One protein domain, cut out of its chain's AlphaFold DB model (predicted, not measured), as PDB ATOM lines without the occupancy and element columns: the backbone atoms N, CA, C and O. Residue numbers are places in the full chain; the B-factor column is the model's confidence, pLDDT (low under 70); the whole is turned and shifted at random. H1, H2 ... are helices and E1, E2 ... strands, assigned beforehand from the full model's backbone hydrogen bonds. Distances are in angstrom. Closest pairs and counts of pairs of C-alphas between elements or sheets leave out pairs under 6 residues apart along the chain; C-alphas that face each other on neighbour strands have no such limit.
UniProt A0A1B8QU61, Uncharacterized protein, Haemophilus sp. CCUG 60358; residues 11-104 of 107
ATOM      1  N   TYR A  11      25.265   6.784  33.645       58.03
ATOM      2  CA  TYR A  11      23.950   6.766  34.325       58.03
ATOM      3  C   TYR A  11      23.990   7.457  35.704       58.03
ATOM      4  O   TYR A  11      23.050   8.160  36.076       58.03
ATOM      5  N   LYS A  12      25.090   7.301  36.454       61.06
ATOM      6  CA  LYS A  12      25.246   7.863  37.808       61.06
ATOM      7  C   LYS A  12      25.731   9.312  37.845       61.06
ATOM      8  O   LYS A  12      25.780   9.888  38.926       61.06
ATOM      9  N   THR A  13      26.104   9.900  36.707       71.88
ATOM     10  CA  THR A  13      26.738  11.234  36.659       71.88
ATOM     11  C   THR A  13      25.930  12.300  35.928       71.88
ATOM     12  O   THR A  13      26.259  13.481  36.051       71.88
ATOM     13  N   ALA A  14      24.882  11.922  35.188       85.88
ATOM     14  CA  ALA A  14      24.040  12.888  34.488       85.88
ATOM     15  C   ALA A  14      23.419  13.880  35.493       85.88
ATOM     16  O   ALA A  14      22.872  13.434  36.505       85.88
ATOM     17  N   PRO A  15      23.505  15.201  35.267       89.81
ATOM     18  CA  PRO A  15      22.939  16.159  36.201       89.81
ATOM     19  C   PRO A  15      21.410  16.092  36.178       89.81
ATOM     20  O   PRO A  15      20.799  16.063  35.111       89.81
ATOM     21  N   LEU A  16      20.797  16.118  37.359       92.19
ATOM     22  CA  LEU A  16      19.363  16.312  37.504       92.19
ATOM     23  C   LEU A  16      19.081  17.815  37.550       92.19
ATOM     24  O   LEU A  16      19.451  18.505  38.500       92.19
ATOM     25  N   THR A  17      18.419  18.325  36.520       94.31
ATOM     26  CA  THR A  17      18.052  19.738  36.419       94.31
ATOM     27  C   THR A  17      16.636  19.941  36.938       94.31
ATOM     28  O   THR A  17      15.695  19.314  36.442       94.31
ATOM     29  N   ILE A  18      16.480  20.828  37.919       94.69
ATOM     30  CA  ILE A  18      15.217  21.074  38.623       94.69
ATOM     31  C   ILE A  18      14.811  22.552  38.573       94.69
ATOM     32  O   ILE A  18      15.649  23.445  38.432       94.69
ATOM     33  N   THR A  19      13.515  22.812  38.730       94.94
ATOM     34  CA  THR A  19      12.957  24.154  38.942       94.94
ATOM     35  C   THR A  19      11.651  24.071  39.728       94.94
ATOM     36  O   THR A  19      10.933  23.083  39.656       94.94
ATOM     37  N   GLN A  20      11.321  25.121  40.463       93.94
ATOM     38  CA  GLN A  20      10.059  25.348  41.160       93.94
ATOM     39  C   GLN A  20       9.179  26.364  40.417       93.94
ATOM     40  O   GLN A  20       8.027  26.593  40.791       93.94
ATOM     41  N   LYS A  21       9.703  27.000  39.361       92.94
ATOM     42  CA  LYS A  21       8.941  27.883  38.474       92.94
ATOM     43  C   LYS A  21       8.324  27.057  37.357       92.94
ATOM     44  O   LYS A  21       9.002  26.282  36.692       92.94
ATOM     45  N   LEU A  22       7.034  27.266  37.104       91.19
ATOM     46  CA  LEU A  22       6.352  26.597  36.001       91.19
ATOM     47  C   LEU A  22       6.964  27.020  34.656       91.19
ATOM     48  O   LEU A  22       6.823  28.170  34.234       91.19
ATOM     49  N   VAL A  23       7.591  26.063  33.976       90.69
ATOM     50  CA  VAL A  23       8.174  26.188  32.634       90.69
ATOM     51  C   VAL A  23       7.643  25.070  31.744       90.69
ATOM     52  O   VAL A  23       7.226  24.032  32.245       90.69
ATOM     53  N   TYR A  24       7.624  25.271  30.428       89.31
ATOM     54  CA  TYR A  24       7.238  24.232  29.472       89.31
ATOM     55  C   TYR A  24       8.332  24.058  28.415       89.31
ATOM     56  O   TYR A  24       8.868  25.067  27.950       89.31
ATOM     57  N   PRO A  25       8.624  22.817  27.994       92.12
ATOM     58  CA  PRO A  25       8.105  21.561  28.550       92.12
ATOM     59  C   PRO A  25       8.752  21.222  29.914       92.12
ATOM     60  O   PRO A  25       9.783  21.797  30.260       92.12
ATOM     61  N   HIS A  26       8.164  20.317  30.705       93.88
ATOM     62  CA  HIS A  26       8.736  19.874  31.991       93.88
ATOM     63  C   HIS A  26       8.336  18.442  32.365       93.88
ATOM     64  O   HIS A  26       7.288  17.948  31.952       93.88
ATOM     65  N   PHE A  27       9.146  17.796  33.203       93.44
ATOM     66  CA  PHE A  27       8.743  16.588  33.924       93.44
ATOM     67  C   PHE A  27       8.067  16.953  35.249       93.44
ATOM     68  O   PHE A  27       8.418  17.961  35.857       93.44
ATOM     69  N   VAL A  28       7.148  16.117  35.726       93.12
ATOM     70  CA  VAL A  28       6.694  16.079  37.128       93.12
ATOM     71  C   VAL A  28       6.809  14.660  37.655       93.12
ATOM     72  O   VAL A  28       6.695  13.710  36.879       93.12
ATOM     73  N   ILE A  29       7.003  14.513  38.962       92.06
ATOM     74  CA  ILE A  29       6.960  13.221  39.648       92.06
ATOM     75  C   ILE A  29       5.661  13.136  40.430       92.06
ATOM     76  O   ILE A  29       5.226  14.108  41.038       92.06
ATOM     77  N   ASN A  30       5.058  11.957  40.409       91.12
ATOM     78  CA  ASN A  30       3.906  11.618  41.219       91.12
ATOM     79  C   ASN A  30       4.142  10.259  41.874       91.12
ATOM     80  O   ASN A  30       4.950   9.458  41.403       91.12
ATOM     81  N   TYR A  31       3.401   9.993  42.940       90.50
ATOM     82  CA  TYR A  31       3.356   8.691  43.585       90.50
ATOM     83  C   TYR A  31       1.939   8.132  43.465       90.50
ATOM     84  O   TYR A  31       0.967   8.833  43.752       90.50
ATOM     85  N   SER A  32       1.821   6.892  42.995       89.94
ATOM     86  CA  SER A  32       0.551   6.173  42.959       89.94
ATOM     87  C   SER A  32       0.428   5.302  44.200       89.94
ATOM     88  O   SER A  32       1.135   4.305  44.315       89.94
ATOM     89  N   GLU A  33      -0.508   5.635  45.091       91.31
ATOM     90  CA  GLU A  33      -0.830   4.795  46.254       91.31
ATOM     91  C   GLU A  33      -1.421   3.436  45.843       91.31
ATOM     92  O   GLU A  33      -1.223   2.443  46.533       91.31
ATOM     93  N   GLU A  34      -2.138   3.375  44.713       92.56
ATOM     94  CA  GLU A  34      -2.759   2.135  44.219       92.56
ATOM     95  C   GLU A  34      -1.710   1.098  43.807       92.56
ATOM     96  O   GLU A  34      -1.888  -0.097  44.043       92.56
ATOM     97  N   PHE A  35      -0.624   1.562  43.188       88.44
ATOM     98  CA  PHE A  35       0.416   0.698  42.633       88.44
ATOM     99  C   PHE A  35       1.713   0.701  43.455       88.44
ATOM    100  O   PHE A  35       2.637  -0.019  43.094       88.44
ATOM    101  N   ASP A  36       1.777   1.498  44.526       89.00
ATOM    102  CA  ASP A  36       2.958   1.702  45.378       89.00
ATOM    103  C   ASP A  36       4.231   2.041  44.580       89.00
ATOM    104  O   ASP A  36       5.286   1.429  44.727       89.00
ATOM    105  N   LEU A  37       4.123   3.004  43.659       91.38
ATOM    106  CA  LEU A  37       5.227   3.364  42.767       91.38
ATOM    107  C   LEU A  37       5.261   4.847  42.418       91.38
ATOM    108  O   LEU A  37       4.237   5.511  42.236       91.38
ATOM    109  N   PHE A  38       6.482   5.360  42.291       90.25
ATOM    110  CA  PHE A  38       6.766   6.680  41.752       90.25
ATOM    111  C   PHE A  38       6.757   6.619  40.234       90.25
ATOM    112  O   PHE A  38       7.345   5.716  39.651       90.25
ATOM    113  N   TYR A  39       6.159   7.601  39.575       91.56
ATOM    114  CA  TYR A  39       6.158   7.712  38.120       91.56
ATOM    115  C   TYR A  39       6.344   9.164  37.696       91.56
ATOM    116  O   TYR A  39       6.086  10.090  38.470       91.56
ATOM    117  N   SER A  40       6.794   9.371  36.459       90.75
ATOM    118  CA  SER A  40       6.956  10.707  35.898       90.75
ATOM    119  C   SER A  40       5.994  10.970  34.746       90.75
ATOM    120  O   SER A  40       5.652  10.091  33.953       90.75
ATOM    121  N   VAL A  41       5.535  12.215  34.666       91.75
ATOM    122  CA  VAL A  41       4.711  12.704  33.559       91.75
ATOM    123  C   VAL A  41       5.476  13.807  32.855       91.75
ATOM    124  O   VAL A  41       6.015  14.710  33.492       91.75
ATOM    125  N   PHE A  42       5.521  13.723  31.535       91.38
ATOM    126  CA  PHE A  42       6.130  14.709  30.671       91.38
ATOM    127  C   PHE A  42       5.061  15.657  30.117       91.38
ATOM    128  O   PHE A  42       4.254  15.291  29.262       91.38
ATOM    129  N   ASN A  43       5.053  16.893  30.603       91.50
ATOM    130  CA  ASN A  43       4.124  17.928  30.172       91.50
ATOM    131  C   ASN A  43       4.764  18.763  29.059       91.50
ATOM    132  O   ASN A  43       5.732  19.490  29.296       91.50
ATOM    133  N   LEU A  44       4.205  18.693  27.849       88.94
ATOM    134  CA  LEU A  44       4.644  19.525  26.727       88.94
ATOM    135  C   LEU A  44       4.150  20.964  26.863       88.94
ATOM    136  O   LEU A  44       4.907  21.908  26.655       88.94
ATOM    137  N   ASP A  45       2.867  21.115  27.185       89.06
ATOM    138  CA  ASP A  45       2.199  22.393  27.402       89.06
ATOM    139  C   ASP A  45       1.064  22.232  28.432       89.06
ATOM    140  O   ASP A  45       0.989  21.233  29.146       89.06
ATOM    141  N   LYS A  46       0.186  23.235  28.552       85.56
ATOM    142  CA  LYS A  46      -0.921  23.244  29.524       85.56
ATOM    143  C   LYS A  46      -1.958  22.134  29.317       85.56
ATOM    144  O   LYS A  46      -2.689  21.837  30.255       85.56
ATOM    145  N   ASN A  47      -2.060  21.590  28.109       87.50
ATOM    146  CA  ASN A  47      -3.103  20.651  27.699       87.50
ATOM    147  C   ASN A  47      -2.539  19.324  27.177       87.50
ATOM    148  O   ASN A  47      -3.272  18.340  27.122       87.50
ATOM    149  N   ASN A  48      -1.270  19.299  26.764       83.81
ATOM    150  CA  ASN A  48      -0.637  18.139  26.153       83.81
ATOM    151  C   ASN A  48       0.374  17.500  27.105       83.81
ATOM    152  O   ASN A  48       1.364  18.122  27.501       83.81
ATOM    153  N   THR A  49       0.138  16.230  27.422       84.62
ATOM    154  CA  THR A  49       0.942  15.448  28.362       84.62
ATOM    155  C   THR A  49       1.228  14.065  27.792       84.62
ATOM    156  O   THR A  49       0.343  13.446  27.198       84.62
ATOM    157  N   PHE A  50       2.425  13.549  28.036       79.00
ATOM    158  CA  PHE A  50       2.776  12.149  27.837       79.00
ATOM    159  C   PHE A  50       3.126  11.542  29.191       79.00
ATOM    160  O   PHE A  50       3.957  12.082  29.917       79.00
ATOM    161  N   CYS A  51       2.506  10.420  29.542       66.44
ATOM    162  CA  CYS A  51       2.972   9.632  30.677       66.44
ATOM    163  C   CYS A  51       4.161   8.794  30.220       66.44
ATOM    164  O   CYS A  51       4.091   8.138  29.182       66.44
ATOM    165  N   ASP A  52       5.247   8.830  30.982       61.53
ATOM    166  CA  ASP A  52       6.365   7.929  30.757       61.53
ATOM    167  C   ASP A  52       6.098   6.649  31.563       61.53
ATOM    168  O   ASP A  52       5.969   6.684  32.786       61.53
ATOM    169  N   GLU A  53       5.923   5.523  30.871       53.75
ATOM    170  CA  GLU A  53       5.343   4.279  31.409       53.75
ATOM    171  C   GLU A  53       6.319   3.397  32.209       53.75
ATOM    172  O   GLU A  53       6.189   2.174  32.226       53.75
ATOM    173  N   VAL A  54       7.289   3.971  32.923       62.44
ATOM    174  CA  VAL A  54       8.076   3.174  33.878       62.44
ATOM    175  C   VAL A  54       8.052   3.842  35.235       62.44
ATOM    176  O   VAL A  54       8.900   4.669  35.569       62.44
ATOM    177  N   GLY A  55       7.033   3.470  36.008       72.56
ATOM    178  CA  GLY A  55       7.043   3.699  37.439       72.56
ATOM    179  C   GLY A  55       8.062   2.791  38.130       72.56
ATOM    180  O   GLY A  55       8.364   1.698  37.655       72.56
ATOM    181  N   THR A  56       8.608   3.253  39.244       80.88
ATOM    182  CA  THR A  56       9.599   2.548  40.060       80.88
ATOM    183  C   THR A  56       9.222   2.673  41.525       80.88
ATOM    184  O   THR A  56       8.748   3.716  41.970       80.88
ATOM    185  N   GLU A  57       9.463   1.615  42.289       85.31
ATOM    186  CA  GLU A  57       9.282   1.603  43.745       85.31
ATOM    187  C   GLU A  57      10.271   2.563  44.436       85.31
ATOM    188  O   GLU A  57       9.995   3.104  45.504       85.31
ATOM    189  N   ALA A  58      11.422   2.816  43.806       87.50
ATOM    190  CA  ALA A  58      12.492   3.646  44.345       87.50
ATOM    191  C   ALA A  58      12.570   4.999  43.615       87.50
ATOM    192  O   ALA A  58      12.803   5.055  42.401       87.50
ATOM    193  N   LEU A  59      12.363   6.094  44.355       88.75
ATOM    194  CA  LEU A  59      12.365   7.461  43.821       88.75
ATOM    195  C   LEU A  59      13.735   7.870  43.257       88.75
ATOM    196  O   LEU A  59      13.800   8.516  42.217       88.75
ATOM    197  N   ASP A  60      14.831   7.474  43.897       88.88
ATOM    198  CA  ASP A  60      16.194   7.730  43.416       88.88
ATOM    199  C   ASP A  60      16.432   7.136  42.018       88.88
ATOM    200  O   ASP A  60      16.950   7.822  41.136       88.88
ATOM    201  N   ALA A  61      15.953   5.915  41.770       87.06
ATOM    202  CA  ALA A  61      16.008   5.294  40.450       87.06
ATOM    203  C   ALA A  61      15.192   6.076  39.403       87.06
ATOM    204  O   ALA A  61      15.638   6.223  38.260       87.06
ATOM    205  N   LEU A  62      14.029   6.630  39.786       89.62
ATOM    206  CA  LEU A  62      13.224   7.476  38.895       89.62
ATOM    207  C   LEU A  62      13.987   8.746  38.521       89.62
ATOM    208  O   LEU A  62      14.037   9.119  37.349       89.62
ATOM    209  N   LEU A  63      14.585   9.397  39.519       90.75
ATOM    210  CA  LEU A  63      15.348  10.632  39.355       90.75
ATOM    211  C   LEU A  63      16.554  10.420  38.441       90.75
ATOM    212  O   LEU A  63      16.775  11.228  37.539       90.75
ATOM    213  N   SER A  64      17.281   9.309  38.594       87.88
ATOM    214  CA  SER A  64      18.352   8.946  37.663       87.88
ATOM    215  C   SER A  64      17.814   8.764  36.241       87.88
ATOM    216  O   SER A  64      18.375   9.325  35.301       87.88
ATOM    217  N   GLY A  65      16.691   8.051  36.079       86.75
ATOM    218  CA  GLY A  65      16.012   7.871  34.792       86.75
ATOM    219  C   GLY A  65      15.627   9.192  34.117       86.75
ATOM    220  O   GLY A  65      15.827   9.359  32.911       86.75
ATOM    221  N   ILE A  66      15.123  10.151  34.897       90.56
ATOM    222  CA  ILE A  66      14.821  11.506  34.428       90.56
ATOM    223  C   ILE A  66      16.108  12.209  33.996       90.56
ATOM    224  O   ILE A  66      16.170  12.654  32.853       90.56
ATOM    225  N   ALA A  67      17.146  12.257  34.837       90.62
ATOM    226  CA  ALA A  67      18.409  12.947  34.539       90.62
ATOM    227  C   ALA A  67      19.028  12.513  33.194       90.62
ATOM    228  O   ALA A  67      19.559  13.325  32.435       90.62
ATOM    229  N   ILE A  68      18.889  11.238  32.833       86.25
ATOM    230  CA  ILE A  68      19.345  10.724  31.534       86.25
ATOM    231  C   ILE A  68      18.505  11.268  30.391       86.25
ATOM    232  O   ILE A  68      19.059  11.709  29.387       86.25
ATOM    233  N   LYS A  69      17.178  11.280  30.528       86.75
ATOM    234  CA  LYS A  69      16.298  11.859  29.504       86.75
ATOM    235  C   LYS A  69      16.650  13.330  29.291       86.75
ATOM    236  O   LYS A  69      16.852  13.738  28.149       86.75
ATOM    237  N   GLN A  70      16.871  14.077  30.376       89.31
ATOM    238  CA  GLN A  70      17.289  15.483  30.335       89.31
ATOM    239  C   GLN A  70      18.585  15.708  29.550       89.31
ATOM    240  O   GLN A  70      18.676  16.700  28.830       89.31
ATOM    241  N   SER A  71      19.544  14.776  29.600       82.62
ATOM    242  CA  SER A  71      20.802  14.885  28.839       82.62
ATOM    243  C   SER A  71      20.611  14.949  27.318       82.62
ATOM    244  O   SER A  71      21.506  15.388  26.599       82.62
ATOM    245  N   THR A  72      19.437  14.541  26.824       79.94
ATOM    246  CA  THR A  72      19.101  14.547  25.395       79.94
ATOM    247  C   THR A  72      18.145  15.669  24.990       79.94
ATOM    248  O   THR A  72      18.027  15.946  23.798       79.94
ATOM    249  N   CYS A  73      17.459  16.315  25.944       75.88
ATOM    250  CA  CYS A  73      16.386  17.268  25.641       75.88
ATOM    251  C   CYS A  73      16.364  18.569  26.471       75.88
ATOM    252  O   CYS A  73      15.529  19.419  26.185       75.88
ATOM    253  N   GLU A  74      17.267  18.770  27.441       80.38
ATOM    254  CA  GLU A  74      17.365  19.985  28.286       80.38
ATOM    255  C   GLU A  74      16.051  20.380  29.006       80.38
ATOM    256  O   GLU A  74      15.798  21.544  29.310       80.38
ATOM    257  N   ILE A  75      15.193  19.400  29.299       90.94
ATOM    258  CA  ILE A  75      13.868  19.613  29.901       90.94
ATOM    259  C   ILE A  75      13.957  19.492  31.428       90.94
ATOM    260  O   ILE A  75      14.302  18.419  31.919       90.94
ATOM    261  N   PRO A  76      13.600  20.515  32.219       94.69
ATOM    262  CA  PRO A  76      13.740  20.442  33.668       94.69
ATOM    263  C   PRO A  76      12.647  19.593  34.329       94.69
ATOM    264  O   PRO A  76      11.559  19.379  33.788       94.69
ATOM    265  N   LEU A  77      12.943  19.131  35.542       94.81
ATOM    266  CA  LEU A  77      11.975  18.540  36.455       94.81
ATOM    267  C   LEU A  77      11.357  19.661  37.300       94.81
ATOM    268  O   LEU A  77      12.057  20.343  38.049       94.81
ATOM    269  N   LEU A  78      10.048  19.853  37.165       95.75
ATOM    270  CA  LEU A  78       9.289  20.759  38.012       95.75
ATOM    271  C   LEU A  78       9.066  20.090  39.370       95.75
ATOM    272  O   LEU A  78       8.466  19.018  39.444       95.75
ATOM    273  N   VAL A  79       9.540  20.732  40.432       95.12
ATOM    274  CA  VAL A  79       9.477  20.224  41.805       95.12
ATOM    275  C   VAL A  79       8.739  21.203  42.708       95.12
ATOM    276  O   VAL A  79       8.914  22.422  42.629       95.12
ATOM    277  N   THR A  80       7.919  20.681  43.613       93.81
ATOM    278  CA  THR A  80       7.443  21.456  44.759       93.81
ATOM    279  C   THR A  80       8.571  21.627  45.780       93.81
ATOM    280  O   THR A  80       9.653  21.052  45.664       93.81
ATOM    281  N   LYS A  81       8.332  22.423  46.828       90.62
ATOM    282  CA  LYS A  81       9.277  22.507  47.950       90.62
ATOM    283  C   LYS A  81       9.457  21.157  48.658       90.62
ATOM    284  O   LYS A  81      10.568  20.830  49.046       90.62
ATOM    285  N   GLN A  82       8.381  20.383  48.798       90.88
ATOM    286  CA  GLN A  82       8.424  19.077  49.460       90.88
ATOM    287  C   GLN A  82       9.222  18.062  48.640       90.88
ATOM    288  O   GLN A  82      10.052  17.355  49.202       90.88
ATOM    289  N   ASP A  83       9.026  18.048  47.319       91.56
ATOM    290  CA  ASP A  83       9.810  17.200  46.415       91.56
ATOM    291  C   ASP A  83      11.295  17.552  46.497       91.56
ATOM    292  O   ASP A  83      12.138  16.666  46.557       91.56
ATOM    293  N   LEU A  84      11.620  18.848  46.543       90.25
ATOM    294  CA  LEU A  84      12.996  19.315  46.650       90.25
ATOM    295  C   LEU A  84      13.663  18.875  47.960       90.25
ATOM    296  O   LEU A  84      14.775  18.348  47.935       90.25
ATOM    297  N   ASP A  85      12.975  19.056  49.089       90.00
ATOM    298  CA  ASP A  85      13.453  18.613  50.402       90.00
ATOM    299  C   ASP A  85      13.670  17.085  50.414       90.00
ATOM    300  O   ASP A  85      14.680  16.598  50.927       90.00
ATOM    301  N   LEU A  86      12.759  16.329  49.789       89.62
ATOM    302  CA  LEU A  86      12.873  14.880  49.639       89.62
ATOM    303  C   LEU A  86      14.074  14.497  48.766       89.62
ATOM    304  O   LEU A  86      14.886  13.680  49.190       89.62
ATOM    305  N   ILE A  87      14.238  15.114  47.595       90.19
ATOM    306  CA  ILE A  87      15.361  14.868  46.679       90.19
ATOM    307  C   ILE A  87      16.702  15.127  47.371       90.19
ATOM    308  O   ILE A  87      17.603  14.305  47.252       90.19
ATOM    309  N   TYR A  88      16.839  16.222  48.126       88.12
ATOM    310  CA  TYR A  88      18.073  16.504  48.868       88.12
ATOM    311  C   TYR A  88      18.316  15.551  50.043       88.12
ATOM    312  O   TYR A  88      19.462  15.374  50.450       88.12
ATOM    313  N   SER A  89      17.261  14.952  50.601       88.19
ATOM    314  CA  SER A  89      17.394  13.922  51.637       88.19
ATOM    315  C   SER A  89      17.826  12.565  51.078       88.19
ATOM    316  O   SER A  89      18.390  11.751  51.809       88.19
ATOM    317  N   LEU A  90      17.580  12.323  49.787       81.81
ATOM    318  CA  LEU A  90      18.085  11.157  49.082       81.81
ATOM    319  C   LEU A  90      19.565  11.394  48.767       81.81
ATOM    320  O   LEU A  90      19.937  12.401  48.170       81.81
ATOM    321  N   GLU A  91      20.430  10.445  49.118       70.88
ATOM    322  CA  GLU A  91      21.847  10.459  48.729       70.88
ATOM    323  C   GLU A  91      22.005  10.104  47.235       70.88
ATOM    324  O   GLU A  91      22.695   9.152  46.867       70.88
ATOM    325  N   THR A  92      21.311  10.828  46.348       72.94
ATOM    326  CA  THR A  92      21.323  10.544  44.909       72.94
ATOM    327  C   THR A  92      22.725  10.763  44.343       72.94
ATOM    328  O   THR A  92      23.415  11.719  44.703       72.94
ATOM    329  N   SER A  93      23.157   9.899  43.423       74.62
ATOM    330  CA  SER A  93      24.461  10.050  42.764       74.62
ATOM    331  C   SER A  93      24.503  11.211  41.764       74.62
ATOM    332  O   SER A  93      25.583  11.695  41.430       74.62
ATOM    333  N   ASN A  94      23.341  11.648  41.275       87.06
ATOM    334  CA  ASN A  94      23.217  12.652  40.226       87.06
ATOM    335  C   ASN A  94      23.434  14.066  40.808       87.06
ATOM    336  O   ASN A  94      22.719  14.461  41.728       87.06
ATOM    337  N   PRO A  95      24.377  14.871  40.276       89.06
ATOM    338  CA  PRO A  95      24.515  16.268  40.677       89.06
ATOM    339  C   PRO A  95      23.222  17.046  40.418       89.06
ATOM    340  O   PRO A  95      22.654  16.950  39.331       89.06
ATOM    341  N   ILE A  96      22.776  17.848  41.384       90.25
ATOM    342  CA  ILE A  96      21.544  18.635  41.254       90.25
ATOM    343  C   ILE A  96      21.881  20.034  40.735       90.25
ATOM    344  O   ILE A  96      22.678  20.757  41.335       90.25
ATOM    345  N   ILE A  97      21.240  20.430  39.637       91.50
ATOM    346  CA  ILE A  97      21.289  21.786  39.092       91.50
ATOM    347  C   ILE A  97      19.955  22.470  39.392       91.50
ATOM    348  O   ILE A  97      18.943  22.175  38.755       91.50
ATOM    349  N   ASN A  98      19.958  23.398  40.351       91.44
ATOM    350  CA  ASN A  98      18.789  24.215  40.661       91.44
ATOM    351  C   ASN A  98      18.750  25.466  39.775       91.44
ATOM    352  O   ASN A  98      19.508  26.418  39.981       91.44
ATOM    353  N   LEU A  99      17.852  25.473  38.788       91.06
ATOM    354  CA  LEU A  99      17.728  26.596  37.859       91.06
ATOM    355  C   LEU A  99      17.281  27.880  38.566       91.06
ATOM    356  O   LEU A  99      17.702  28.968  38.180       91.06
ATOM    357  N   ASP A 100      16.476  27.790  39.626       88.19
ATOM    358  CA  ASP A 100      15.959  28.982  40.302       88.19
ATOM    359  C   ASP A 100      17.043  29.792  41.013       88.19
ATOM    360  O   ASP A 100      16.921  31.016  41.104       88.19
ATOM    361  N   GLU A 101      18.106  29.126  41.463       81.62
ATOM    362  CA  GLU A 101      19.280  29.741  42.090       81.62
ATOM    363  C   GLU A 101      20.243  30.317  41.047       81.62
ATOM    364  O   GLU A 101      20.796  31.399  41.241       81.62
ATOM    365  N   GLN A 102      20.395  29.652  39.897       66.62
ATOM    366  CA  GLN A 102      21.245  30.144  38.807       66.62
ATOM    367  C   GLN A 102      20.750  31.470  38.213       66.62
ATOM    368  O   GLN A 102      21.554  32.282  37.763       66.62
ATOM    369  N   TYR A 103      19.441  31.735  38.243       56.00
ATOM    370  CA  TYR A 103      18.894  33.013  37.778       56.00
ATOM    371  C   TYR A 103      19.041  34.165  38.786       56.00
ATOM    372  O   TYR A 103      18.792  35.311  38.411       56.00
ATOM    373  N   GLN A 104      19.444  33.909  40.039       49.91
ATOM    374  CA  GLN A 104      19.676  34.970  41.032       49.91
ATOM    375  C   GLN A 104      21.043  35.648  40.880       49.91
ATOM    376  O   GLN A 104      21.192  36.795  41.282       49.91
TER     377      GLN A 104
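Overview. This is residues 11 to 104 of the 107 residues of an uncharacterized protein of Haemophilus sp. CCUG 60358 (UniProt A0A1B8QU61). A strongly twisted sheet of three strands, E2, E3 and E4, has the long helix H1 packed along one face; E1, of a small parallel pair with E5, packs on H1 too. H2 and H3 lie off this sheet. The printed part has 94 residues, with named elements in the order E1 E2 E3 E4 H1 H2 E5 H3, of mixed class, helices and strands. It is compact, with a radius of gyration of the C-alphas of 12.5 A and spans of 40 by 34 by 26 A.

Arrangement. E1, residues 16 to 19, and E5, residues 96 to 98, are parallel neighbours, with N 18 and O 97 within hydrogen-bond range at 2.9 A. E2, residues 26 to 32, E3, residues 37 to 43, and E4, residues 49 to 56, form a meander, each strand the antiparallel neighbour of the one before. N 28 and O 41 are 2.9 A apart in the hairpin E2 and E3, N 42 and O 50 2.8 A in the hairpin E3 and E4. H1, residues 59 to 73, is on this sheet in two layers, a helix on one face, at a height over the sheet of 9.1 A, along the strands at 19 degrees to E3 on the local plane. The closest C-alphas of E1 and H1, Leu 16 and Ala 67, are 4.6 A apart. H2, residues 81 to 89, is close to H1 but not clearly touching: the closest C-alphas, Asp 60 and Ile 87, are 7.9 A apart. Every O i to N i+4 pair is within hydrogen-bond range in H2, and 10 of 11 in H1; H3, residues 99 to 102, is too short for one.

Along the chain. E1 begins at C-alpha 16 (19.363, 16.312, 37.504). E4 spans 19.4 A and bends by 57 degrees at residue 53. H1 spans 21.0 A. H3 ends at C-alpha 102 (21.245, 30.144, 38.807).

Size, cuts and confidence. The C-alphas farthest apart, Glu 34 and Gln 104, are 39.9 A apart. The printed part has no cut and no long link. The pLDDT is under 70 at residues 11 to 12, 51 to 54 and 102 to 104.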